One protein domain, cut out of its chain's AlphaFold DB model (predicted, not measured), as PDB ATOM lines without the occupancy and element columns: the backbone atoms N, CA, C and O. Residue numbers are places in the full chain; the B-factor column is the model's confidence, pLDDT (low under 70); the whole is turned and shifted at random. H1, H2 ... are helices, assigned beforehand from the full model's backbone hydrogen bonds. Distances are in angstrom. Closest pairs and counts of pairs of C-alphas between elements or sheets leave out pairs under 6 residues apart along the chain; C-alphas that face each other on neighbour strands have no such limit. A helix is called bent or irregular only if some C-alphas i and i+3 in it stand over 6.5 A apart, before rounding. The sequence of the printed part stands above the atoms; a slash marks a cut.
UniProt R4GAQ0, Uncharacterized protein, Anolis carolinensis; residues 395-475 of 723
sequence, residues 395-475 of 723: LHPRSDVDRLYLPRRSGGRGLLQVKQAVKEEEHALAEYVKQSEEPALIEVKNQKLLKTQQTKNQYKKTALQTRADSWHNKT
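What this domain is: This is residues 395 to 475 of the 723 residues of an uncharacterized protein of Anolis carolinensis (UniProt R4GAQ0). The model is a long, loose rod built on two long helices, H2 and H4, which run opposite ways and are shifted along each other, with the first part of H4 packing on H2 and H4 then running on past it. The small helix H3 sits at one end of the rod, folded back from the end of H2, while the short helix H1 packs on the late part of H4 towards the other end, where both ends of the printed part lie. There are 81 residues printed, with four named helices in the order H1, H2, H3, H4 and no named strand, and the class is all helix. The whole is loose, with a radius of gyration of the C-alphas of 16.4 A, and its C-alphas span 51 by 21 by 20 A along the three main axes.

Where its parts are: The printed part begins at Leu 395, whose C-alpha is at (46.299, 45.596, -21.546). H1 is a helix of 4 residues, Asp 402 to Tyr 405. Residues 406 to 417 hold no named element. H2, the longest helix by residues, has 18 residues, from Val 418 to Gln 435, and measures 25.7 A from first to last C-alpha; C-alpha 418 is at (47.676, 28.976, -26.779) and C-alpha 435 at (57.188, 12.134, -43.753). H3 takes residues 439 to 446, Pro 439 to Asn 446, and measures 10.9 A from first to last C-alpha. H4 has 17 residues, Lys 456 to His 472, and measures 24.2 A; its last C-alpha, 472, is at (44.094, 46.460, -40.067). No helix is bent or irregular.

How they stand to each other: H1 touches H4, which does so with residues 467 to 471 alone; the closest C-alphas of the two are those of Asp 402 and Arg 467, 5.8 A apart. H1 and H2 are apart, and so are H1 and H3. H2 touches H3 with residues 433 to 434 alone, and the closest C-alphas are those of Val 433 and Leu 441, 5.8 A apart. The lines of H2 and H3 stand at a steep tilt of 66 degrees, and the two run opposite ways. H3 and H4 are apart, though they follow each other in the chain. H4 touches H2 with residues 456 to 463 alone. The closest C-alphas of these two are those of His 427 and Lys 456, 4.9 A apart, and 11 pairs of C-alphas lie within 8 A. H2 and H4 run opposite ways at a shallow tilt of 30 degrees, with their centres 15.8 A apart. In H2, H3 and H4 every pair of O of residue i and N of residue i+4 is within hydrogen-bond range. H1 is too short for such a pair, and its one pair of O of residue i and N of residue i+3 is within range.

The domain as a whole: The outline is a rod, and the two C-alphas farthest apart are those of Pro 439 and Thr 475, at 53.1 A. The first and last printed C-alphas, of Leu 395 and Thr 475, are 20.1 A apart. The printed part runs from residue 395 to residue 475 with no cut. The link from H1 to H2 is long, with 12 residues; the one from H2 to H3 is tight, with 3; the one from H3 to H4 is short, with 9. The mean pLDDT of the printed part is 82.4, and the residues under 70 are 395 to 398, 416 and 451. H4 has a mean pLDDT of 89.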
ATOM      1  N   LEU A 395      47.220  45.392 -20.417       56.59
ATOM      2  CA  LEU A 395      46.299  45.596 -21.546       56.59
ATOM      3  C   LEU A 395      45.254  46.696 -21.289       56.59
ATOM      4  O   LEU A 395      44.693  46.823 -20.197       56.59
ATOM      5  N   HIS A 396      44.969  47.506 -22.311       57.50
ATOM      6  CA  HIS A 396      43.803  48.384 -22.304       57.50
ATOM      7  C   HIS A 396      42.548  47.575 -22.700       57.50
ATOM      8  O   HIS A 396      42.570  46.934 -23.741       57.50
ATOM      9  N   PRO A 397      41.440  47.604 -21.930       59.59
ATOM     10  CA  PRO A 397      40.299  46.697 -22.146       59.59
ATOM     11  C   PRO A 397      39.598  46.801 -23.508       59.59
ATOM     12  O   PRO A 397      38.890  45.886 -23.891       59.59
ATOM     13  N   ARG A 398      39.750  47.936 -24.202       65.56
ATOM     14  CA  ARG A 398      39.155  48.199 -25.527       65.56
ATOM     15  C   ARG A 398      40.163  48.094 -26.682       65.56
ATOM     16  O   ARG A 398      39.824  48.440 -27.811       65.56
ATOM     17  N   SER A 399      41.409  47.729 -26.378       74.50
ATOM     18  CA  SER A 399      42.427  47.469 -27.398       74.50
ATOM     19  C   SER A 399      42.135  46.172 -28.125       74.50
ATOM     20  O   SER A 399      41.428  45.306 -27.605       74.50
ATOM     21  N   ASP A 400      42.693  46.050 -29.318       80.19
ATOM     22  CA  ASP A 400      42.453  44.892 -30.144       80.19
ATOM     23  C   ASP A 400      43.195  43.657 -29.609       80.19
ATOM     24  O   ASP A 400      44.372  43.716 -29.239       80.19
ATOM     25  N   VAL A 401      42.493  42.528 -29.538       79.44
ATOM     26  CA  VAL A 401      43.049  41.272 -29.018       79.44
ATOM     27  C   VAL A 401      44.010  40.638 -30.023       79.44
ATOM     28  O   VAL A 401      45.001  40.037 -29.610       79.44
ATOM     29  N   ASP A 402      43.792  40.813 -31.325       83.69
ATOM     30  CA  ASP A 402      44.683  40.314 -32.374       83.69
ATOM     31  C   ASP A 402      46.056  40.982 -32.269       83.69
ATOM     32  O   ASP A 402      47.106  40.335 -32.343       83.69
ATOM     33  N   ARG A 403      46.076  42.269 -31.934       85.38
ATOM     34  CA  ARG A 403      47.317  43.010 -31.712       85.38
ATOM     35  C   ARG A 403      48.186  42.448 -30.578       85.38
ATOM     36  O   ARG A 403      49.409  42.606 -30.606       85.38
ATOM     37  N   LEU A 404      47.613  41.743 -29.598       79.94
ATOM     38  CA  LEU A 404      48.389  41.057 -28.553       79.94
ATOM     39  C   LEU A 404      49.313  39.986 -29.131       79.94
ATOM     40  O   LEU A 404      50.455  39.847 -28.693       79.94
ATOM     41  N   TYR A 405      48.806  39.240 -30.108       80.31
ATOM     42  CA  TYR A 405      49.455  38.049 -30.649       80.31
ATOM     43  C   TYR A 405      50.211  38.320 -31.952       80.31
ATOM     44  O   TYR A 405      50.817  37.415 -32.523       80.31
ATOM     45  N   LEU A 406      50.179  39.560 -32.445       87.00
ATOM     46  CA  LEU A 406      51.047  39.998 -33.530       87.00
ATOM     47  C   LEU A 406      52.474  40.242 -33.017       87.00
ATOM     48  O   LEU A 406      52.641  40.741 -31.902       87.00
ATOM     49  N   PRO A 407      53.517  39.939 -33.809       86.56
ATOM     50  CA  PRO A 407      54.898  40.232 -33.450       86.56
ATOM     51  C   PRO A 407      55.121  41.717 -33.154       86.56
ATOM     52  O   PRO A 407      54.533  42.590 -33.795       86.56
ATOM     53  N   ARG A 408      56.048  42.020 -32.241       87.31
ATOM     54  CA  ARG A 408      56.416  43.407 -31.905       87.31
ATOM     55  C   ARG A 408      56.939  44.201 -33.094       87.31
ATOM     56  O   ARG A 408      56.541  45.344 -33.279       87.31
ATOM     57  N   ARG A 409      57.742  43.558 -33.948       86.19
ATOM     58  CA  ARG A 409      58.231  44.120 -35.220       86.19
ATOM     59  C   ARG A 409      57.123  44.478 -36.218       86.19
ATOM     60  O   ARG A 409      57.384  45.152 -37.201       86.19
ATOM     61  N   SER A 410      55.900  44.014 -35.973       87.94
ATOM     62  CA  SER A 410      54.714  44.266 -36.795       87.94
ATOM     63  C   SER A 410      53.670  45.094 -36.038       87.94
ATOM     64  O   SER A 410      52.495  45.083 -36.393       87.94
ATOM     65  N   GLY A 411      54.071  45.779 -34.963       87.50
ATOM     66  CA  GLY A 411      53.191  46.651 -34.187       87.50
ATOM     67  C   GLY A 411      52.341  45.957 -33.126       87.50
ATOM     68  O   GLY A 411      51.489  46.621 -32.533       87.50
ATOM     69  N   GLY A 412      52.552  44.662 -32.869       86.31
ATOM     70  CA  GLY A 412      51.864  43.906 -31.819       86.31
ATOM     71  C   GLY A 412      52.630  43.802 -30.493       86.31
ATOM     72  O   GLY A 412      53.623  44.496 -30.273       86.31
ATOM     73  N   ARG A 413      52.177  42.934 -29.577       80.44
ATOM     74  CA  ARG A 413      52.866  42.657 -28.287       80.44
ATOM     75  C   ARG A 413      53.738  41.403 -28.309       80.44
ATOM     76  O   ARG A 413      54.552  41.225 -27.407       80.44
ATOM     77  N   GLY A 414      53.572  40.555 -29.319       78.12
ATOM     78  CA  GLY A 414      54.303  39.306 -29.513       78.12
ATOM     79  C   GLY A 414      53.979  38.218 -28.491       78.12
ATOM     80  O   GLY A 414      54.811  37.348 -28.249       78.12
ATOM     81  N   LEU A 415      52.795  38.261 -27.875       76.50
ATOM     82  CA  LEU A 415      52.346  37.182 -26.998       76.50
ATOM     83  C   LEU A 415      52.013  35.930 -27.815       76.50
ATOM     84  O   LEU A 415      51.568  36.014 -28.958       76.50
ATOM     85  N   LEU A 416      52.191  34.762 -27.204       67.31
ATOM     86  CA  LEU A 416      51.795  33.496 -27.808       67.31
ATOM     87  C   LEU A 416      50.316  33.228 -27.529       67.31
ATOM     88  O   LEU A 416      49.860  33.301 -26.387       67.31
ATOM     89  N   GLN A 417      49.564  32.897 -28.576       73.69
ATOM     90  CA  GLN A 417      48.196  32.424 -28.423       73.69
ATOM     91  C   GLN A 417      48.213  30.906 -28.234       73.69
ATOM     92  O   GLN A 417      48.619  30.180 -29.138       73.69
ATOM     93  N   VAL A 418      47.706  30.419 -27.099       73.75
ATOM     94  CA  VAL A 418      47.676  28.976 -26.779       73.75
ATOM     95  C   VAL A 418      46.983  28.169 -27.878       73.75
ATOM     96  O   VAL A 418      47.519  27.171 -28.343       73.75
ATOM     97  N   LYS A 419      45.828  28.643 -28.364       76.12
ATOM     98  CA  LYS A 419      45.087  27.997 -29.460       76.12
ATOM     99  C   LYS A 419      45.932  27.850 -30.730       76.12
ATOM    100  O   LYS A 419      45.862  26.816 -31.384       76.12
ATOM    101  N   GLN A 420      46.720  28.871 -31.068       80.31
ATOM    102  CA  GLN A 420      47.609  28.826 -32.225       80.31
ATOM    103  C   GLN A 420      48.774  27.865 -31.984       80.31
ATOM    104  O   GLN A 420      49.069  27.080 -32.871       80.31
ATOM    105  N   ALA A 421      49.391  27.884 -30.800       79.38
ATOM    106  CA  ALA A 421      50.491  26.980 -30.465       79.38
ATOM    107  C   ALA A 421      50.068  25.506 -30.577       79.38
ATOM    108  O   ALA A 421      50.756  24.719 -31.216       79.38
ATOM    109  N   VAL A 422      48.890  25.151 -30.051       82.00
ATOM    110  CA  VAL A 422      48.332  23.794 -30.192       82.00
ATOM    111  C   VAL A 422      48.145  23.430 -31.663       82.00
ATOM    112  O   VAL A 422      48.558  22.355 -32.085       82.00
ATOM    113  N   LYS A 423      47.577  24.335 -32.467       85.81
ATOM    114  CA  LYS A 423      47.393  24.102 -33.904       85.81
ATOM    115  C   LYS A 423      48.726  23.952 -34.636       85.81
ATOM    116  O   LYS A 423      48.865  23.046 -35.446       85.81
ATOM    117  N   GLU A 424      49.714  24.790 -34.337       85.50
ATOM    118  CA  GLU A 424      51.062  24.681 -34.898       85.50
ATOM    119  C   GLU A 424      51.688  23.306 -34.610       85.50
ATOM    120  O   GLU A 424      52.280  22.722 -35.516       85.50
ATOM    121  N   GLU A 425      51.512  22.758 -33.405       86.88
ATOM    122  CA  GLU A 425      51.992  21.410 -33.074       86.88
ATOM    123  C   GLU A 425      51.149  20.291 -33.706       86.88
ATOM    124  O   GLU A 425      51.709  19.291 -34.145       86.88
ATOM    125  N   GLU A 426      49.829  20.456 -33.860       86.44
ATOM    126  CA  GLU A 426      49.002  19.523 -34.647       86.44
ATOM    127  C   GLU A 426      49.479  19.448 -36.110       86.44
ATOM    128  O   GLU A 426      49.560  18.364 -36.694       86.44
ATOM    129  N   HIS A 427      49.819  20.596 -36.705       87.19
ATOM    130  CA  HIS A 427      50.395  20.666 -38.048       87.19
ATOM    131  C   HIS A 427      51.792  20.032 -38.102       87.19
ATOM    132  O   HIS A 427      52.072  19.293 -39.043       87.19
ATOM    133  N   ALA A 428      52.636  20.267 -37.092       87.06
ATOM    134  CA  ALA A 428      53.967  19.666 -36.987       87.06
ATOM    135  C   ALA A 428      53.902  18.136 -36.881       87.06
ATOM    136  O   ALA A 428      54.612  17.432 -37.592       87.06
ATOM    137  N   LEU A 429      53.006  17.619 -36.036       87.56
ATOM    138  CA  LEU A 429      52.790  16.187 -35.867       87.56
ATOM    139  C   LEU A 429      52.291  15.548 -37.164       87.56
ATOM    140  O   LEU A 429      52.765  14.489 -37.558       87.56
ATOM    141  N   ALA A 430      51.360  16.196 -37.860       86.00
ATOM    142  CA  ALA A 430      50.873  15.698 -39.140       86.00
ATOM    143  C   ALA A 430      51.947  15.700 -40.230       86.00
ATOM    144  O   ALA A 430      51.963  14.804 -41.071       86.00
ATOM    145  N   GLU A 431      52.833  16.692 -40.225       86.69
ATOM    146  CA  GLU A 431      53.986  16.752 -41.119       86.69
ATOM    147  C   GLU A 431      54.965  15.608 -40.823       86.69
ATOM    148  O   GLU A 431      55.298  14.850 -41.734       86.69
ATOM    149  N   TYR A 432      55.298  15.398 -39.546       87.00
ATOM    150  CA  TYR A 432      56.137  14.293 -39.081       87.00
ATOM    151  C   TYR A 432      55.571  12.921 -39.477       87.00
ATOM    152  O   TYR A 432      56.263  12.118 -40.095       87.00
ATOM    153  N   VAL A 433      54.286  12.665 -39.206       86.38
ATOM    154  CA  VAL A 433      53.625  11.393 -39.554       86.38
ATOM    155  C   VAL A 433      53.577  11.176 -41.069       86.38
ATOM    156  O   VAL A 433      53.729  10.052 -41.537       86.38
ATOM    157  N   LYS A 434      53.381  12.232 -41.868       83.44
ATOM    158  CA  LYS A 434      53.358  12.108 -43.335       83.44
ATOM    159  C   LYS A 434      54.722  11.765 -43.929       83.44
ATOM    160  O   LYS A 434      54.734  11.087 -44.960       83.44
ATOM    161  N   GLN A 435      55.794  12.280 -43.321       85.50
ATOM    162  CA  GLN A 435      57.188  12.134 -43.753       85.50
ATOM    163  C   GLN A 435      57.884  10.901 -43.158       85.50
ATOM    164  O   GLN A 435      58.926  10.509 -43.666       85.50
ATOM    165  N   SER A 436      57.335  10.298 -42.102       85.69
ATOM    166  CA  SER A 436      57.933   9.128 -41.462       85.69
ATOM    167  C   SER A 436      57.802   7.864 -42.316       85.69
ATOM    168  O   SER A 436      56.761   7.604 -42.923       85.69
ATOM    169  N   GLU A 437      58.863   7.060 -42.304       88.38
ATOM    170  CA  GLU A 437      58.945   5.740 -42.937       88.38
ATOM    171  C   GLU A 437      58.699   4.596 -41.936       88.38
ATOM    172  O   GLU A 437      58.764   3.419 -42.293       88.38
ATOM    173  N   GLU A 438      58.403   4.909 -40.670       88.12
ATOM    174  CA  GLU A 438      58.167   3.888 -39.650       88.12
ATOM    175  C   GLU A 438      56.855   3.120 -39.913       88.12
ATOM    176  O   GLU A 438      55.802   3.750 -40.077       88.12
ATOM    177  N   PRO A 439      56.853   1.771 -39.859       84.88
ATOM    178  CA  PRO A 439      55.676   0.960 -40.186       84.88
ATOM    179  C   PRO A 439      54.412   1.334 -39.399       84.88
ATOM    180  O   PRO A 439      53.318   1.383 -39.955       84.88
ATOM    181  N   ALA A 440      54.560   1.659 -38.110       83.50
ATOM    182  CA  ALA A 440      53.443   2.067 -37.260       83.50
ATOM    183  C   ALA A 440      52.843   3.422 -37.678       83.50
ATOM    184  O   ALA A 440      51.628   3.610 -37.623       83.50
ATOM    185  N   LEU A 441      53.675   4.370 -38.117       82.88
ATOM    186  CA  LEU A 441      53.238   5.710 -38.519       82.88
ATOM    187  C   LEU A 441      52.646   5.725 -39.933       82.88
ATOM    188  O   LEU A 441      51.731   6.509 -40.200       82.88
ATOM    189  N   ILE A 442      53.079   4.808 -40.804       81.31
ATOM    190  CA  ILE A 442      52.444   4.557 -42.106       81.31
ATOM    191  C   ILE A 442      50.988   4.105 -41.917       81.31
ATOM    192  O   ILE A 442      50.092   4.611 -42.595       81.31
ATOM    193  N   GLU A 443      50.715   3.230 -40.949       81.56
ATOM    194  CA  GLU A 443      49.344   2.795 -40.662       81.56
ATOM    195  C   GLU A 443      48.481   3.943 -40.110       81.56
ATOM    196  O   GLU A 443      47.350   4.165 -40.550       81.56
ATOM    197  N   VAL A 444      49.042   4.774 -39.227       80.81
ATOM    198  CA  VAL A 444      48.370   5.991 -38.730       80.81
ATOM    199  C   VAL A 444      48.062   6.975 -39.868       80.81
ATOM    200  O   VAL A 444      46.990   7.594 -39.889       80.81
ATOM    201  N   LYS A 445      48.966   7.108 -40.848       79.50
ATOM    202  CA  LYS A 445      48.756   7.910 -42.064       79.50
ATOM    203  C   LYS A 445      47.582   7.370 -42.890       79.50
ATOM    204  O   LYS A 445      46.754   8.167 -43.340       79.50
ATOM    205  N   ASN A 446      47.458   6.049 -43.027       80.25
ATOM    206  CA  ASN A 446      46.363   5.396 -43.757       80.25
ATOM    207  C   ASN A 446      44.993   5.623 -43.102       80.25
ATOM    208  O   ASN A 446      43.997   5.814 -43.802       80.25
ATOM    209  N   GLN A 447      44.943   5.708 -41.770       81.19
ATOM    210  CA  GLN A 447      43.709   5.962 -41.016       81.19
ATOM    211  C   GLN A 447      43.189   7.410 -41.118       81.19
ATOM    212  O   GLN A 447      42.089   7.705 -40.647       81.19
ATOM    213  N   LYS A 448      43.943   8.334 -41.740       70.94
ATOM    214  CA  LYS A 448      43.547   9.741 -41.983       70.94
ATOM    215  C   LYS A 448      43.064  10.491 -40.727       70.94
ATOM    216  O   LYS A 448      42.226  11.394 -40.813       70.94
ATOM    217  N   LEU A 449      43.608  10.151 -39.557       73.62
ATOM    218  CA  LEU A 449      43.244  10.765 -38.273       73.62
ATOM    219  C   LEU A 449      43.656  12.247 -38.197       73.62
ATOM    220  O   LEU A 449      42.952  13.066 -37.608       73.62
ATOM    221  N   LEU A 450      44.771  12.609 -38.842       73.38
ATOM    222  CA  LEU A 450      45.303  13.972 -38.884       73.38
ATOM    223  C   LEU A 450      44.838  14.691 -40.159       73.38
ATOM    224  O   LEU A 450      45.388  14.511 -41.246       73.38
ATOM    225  N   LYS A 451      43.806  15.529 -40.024       68.38
ATOM    226  CA  LYS A 451      43.140  16.237 -41.136       68.38
ATOM    227  C   LYS A 451      43.751  17.608 -41.444       68.38
ATOM    228  O   LYS A 451      43.028  18.591 -41.588       68.38
ATOM    229  N   THR A 452      45.073  17.712 -41.530       70.56
ATOM    230  CA  THR A 452      45.738  18.984 -41.859       70.56
ATOM    231  C   THR A 452      46.335  18.937 -43.264       70.56
ATOM    232  O   THR A 452      47.047  18.002 -43.632       70.56
ATOM    233  N   GLN A 453      46.021  19.941 -44.084       70.75
ATOM    234  CA  GLN A 453      46.507  20.046 -45.471       70.75
ATOM    235  C   GLN A 453      47.739  20.955 -45.618       70.75
ATOM    236  O   GLN A 453      48.425  20.883 -46.628       70.75
ATOM    237  N   GLN A 454      48.038  21.773 -44.607       82.88
ATOM    238  CA  GLN A 454      49.138  22.746 -44.609       82.88
ATOM    239  C   GLN A 454      50.255  22.326 -43.644       82.88
ATOM    240  O   GLN A 454      49.980  21.646 -42.650       82.88
ATOM    241  N   THR A 455      51.491  22.759 -43.908       86.56
ATOM    242  CA  THR A 455      52.637  22.584 -42.991       86.56
ATOM    243  C   THR A 455      52.558  23.536 -41.795       86.56
ATOM    244  O   THR A 455      51.829  24.537 -41.836       86.56
ATOM    245  N   LYS A 456      53.346  23.280 -40.737       87.19
ATOM    246  CA  LYS A 456      53.427  24.173 -39.558       87.19
ATOM    247  C   LYS A 456      53.742  25.616 -39.961       87.19
ATOM    248  O   LYS A 456      53.083  26.557 -39.517       87.19
ATOM    249  N   ASN A 457      54.732  25.787 -40.837       86.06
ATOM    250  CA  ASN A 457      55.193  27.101 -41.285       86.06
ATOM    251  C   ASN A 457      54.150  27.827 -42.145       86.06
ATOM    252  O   ASN A 457      53.964  29.036 -41.983       86.06
ATOM    253  N   GLN A 458      53.443  27.104 -43.019       88.75
ATOM    254  CA  GLN A 458      52.346  27.665 -43.811       88.75
ATOM    255  C   GLN A 458      51.209  28.143 -42.909       88.75
ATOM    256  O   GLN A 458      50.820  29.307 -42.993       88.75
ATOM    257  N   TYR A 459      50.746  27.291 -41.986       89.25
ATOM    258  CA  TYR A 459      49.698  27.652 -41.033       89.25
ATOM    259  C   TYR A 459      50.087  28.879 -40.203       89.25
ATOM    260  O   TYR A 459      49.311  29.826 -40.092       89.25
ATOM    261  N   LYS A 460      51.317  28.910 -39.673       86.69
ATOM    262  CA  LYS A 460      51.836  30.037 -38.889       86.69
ATOM    263  C   LYS A 460      51.836  31.345 -39.681       86.69
ATOM    264  O   LYS A 460      51.416  32.375 -39.151       86.69
ATOM    265  N   LYS A 461      52.282  31.319 -40.942       88.94
ATOM    266  CA  LYS A 461      52.288  32.501 -41.818       88.94
ATOM    267  C   LYS A 461      50.864  32.974 -42.113       88.94
ATOM    268  O   LYS A 461      50.587  34.161 -41.956       88.94
ATOM    269  N   THR A 462      49.961  32.059 -42.464       90.50
ATOM    270  CA  THR A 462      48.552  32.376 -42.729       90.50
ATOM    271  C   THR A 462      47.862  32.934 -41.490       90.50
ATOM    272  O   THR A 462      47.236  33.981 -41.574       90.50
ATOM    273  N   ALA A 463      48.040  32.317 -40.321       88.38
ATOM    274  CA  ALA A 463      47.453  32.788 -39.067       88.38
ATOM    275  C   ALA A 463      47.930  34.200 -38.695       88.38
ATOM    276  O   ALA A 463      47.128  35.027 -38.264       88.38
ATOM    277  N   LEU A 464      49.223  34.492 -38.882       88.75
ATOM    278  CA  LEU A 464      49.766  35.835 -38.671       88.75
ATOM    279  C   LEU A 464      49.194  36.852 -39.663       88.75
ATOM    280  O   LEU A 464      48.841  37.950 -39.240       88.75
ATOM    281  N   GLN A 465      49.073  36.486 -40.941       90.81
ATOM    282  CA  GLN A 465      48.506  37.356 -41.971       90.81
ATOM    283  C   GLN A 465      47.028  37.648 -41.698       90.81
ATOM    284  O   GLN A 465      46.661  38.807 -41.556       90.81
ATOM    285  N   THR A 466      46.207  36.615 -41.487       91.12
ATOM    286  CA  THR A 466      44.784  36.763 -41.141       91.12
ATOM    287  C   THR A 466      44.590  37.656 -39.922       91.12
ATOM    288  O   THR A 466      43.661  38.459 -39.872       91.12
ATOM    289  N   ARG A 467      45.480  37.544 -38.933       90.38
ATOM    290  CA  ARG A 467      45.442  38.377 -37.735       90.38
ATOM    291  C   ARG A 467      45.805  39.833 -38.026       90.38
ATOM    292  O   ARG A 467      45.149  40.736 -37.511       90.38
ATOM    293  N   ALA A 468      46.837  40.058 -38.834       90.06
ATOM    294  CA  ALA A 468      47.233  41.393 -39.262       90.06
ATOM    295  C   ALA A 468      46.111  42.061 -40.067       90.06
ATOM    296  O   ALA A 468      45.753  43.195 -39.763       90.06
ATOM    297  N   ASP A 469      45.499  41.329 -40.997       91.56
ATOM    298  CA  ASP A 469      44.380  41.801 -41.813       91.56
ATOM    299  C   ASP A 469      43.149  42.093 -40.949       91.56
ATOM    300  O   ASP A 469      42.513  43.131 -41.105       91.56
ATOM    301  N   SER A 470      42.831  41.221 -39.985       91.06
ATOM    302  CA  SER A 470      41.723  41.452 -39.050       91.06
ATOM    303  C   SER A 470      41.922  42.729 -38.236       91.06
ATOM    304  O   SER A 470      40.987  43.515 -38.090       91.06
ATOM    305  N   TRP A 471      43.135  42.971 -37.733       90.19
ATOM    306  CA  TRP A 471      43.449  44.203 -37.013       90.19
ATOM    307  C   TRP A 471      43.403  45.434 -37.929       90.19
ATOM    308  O   TRP A 471      42.799  46.445 -37.563       90.19
ATOM    309  N   HIS A 472      44.002  45.352 -39.118       90.31
ATOM    310  CA  HIS A 472      44.094  46.460 -40.067       90.31
ATOM    311  C   HIS A 472      42.728  46.867 -40.633       90.31
ATOM    312  O   HIS A 472      42.422  48.051 -40.694       90.31
ATOM    313  N   ASN A 473      41.860  45.903 -40.944       89.12
ATOM    314  CA  ASN A 473      40.543  46.168 -41.530       89.12
ATOM    315  C   ASN A 473      39.514  46.706 -40.516       89.12
ATOM    316  O   ASN A 473      38.408  47.098 -40.894       89.12
ATOM    317  N   LYS A 474      39.839  46.743 -39.216       86.31
ATOM    318  CA  LYS A 474      38.966  47.348 -38.200       86.31
ATOM    319  C   LYS A 474      39.015  48.870 -38.322       86.31
ATOM    320  O   LYS A 474      40.044  49.492 -38.072       86.31
ATOM    321  N   THR A 475      37.858  49.479 -38.581       82.75
ATOM    322  CA  THR A 475      37.681  50.914 -38.885       82.75
ATOM    323  C   THR A 475      38.361  51.877 -37.902       82.75
ATOM    324  O   THR A 475      38.786  52.968 -38.281       82.75
TER     325      THR A 475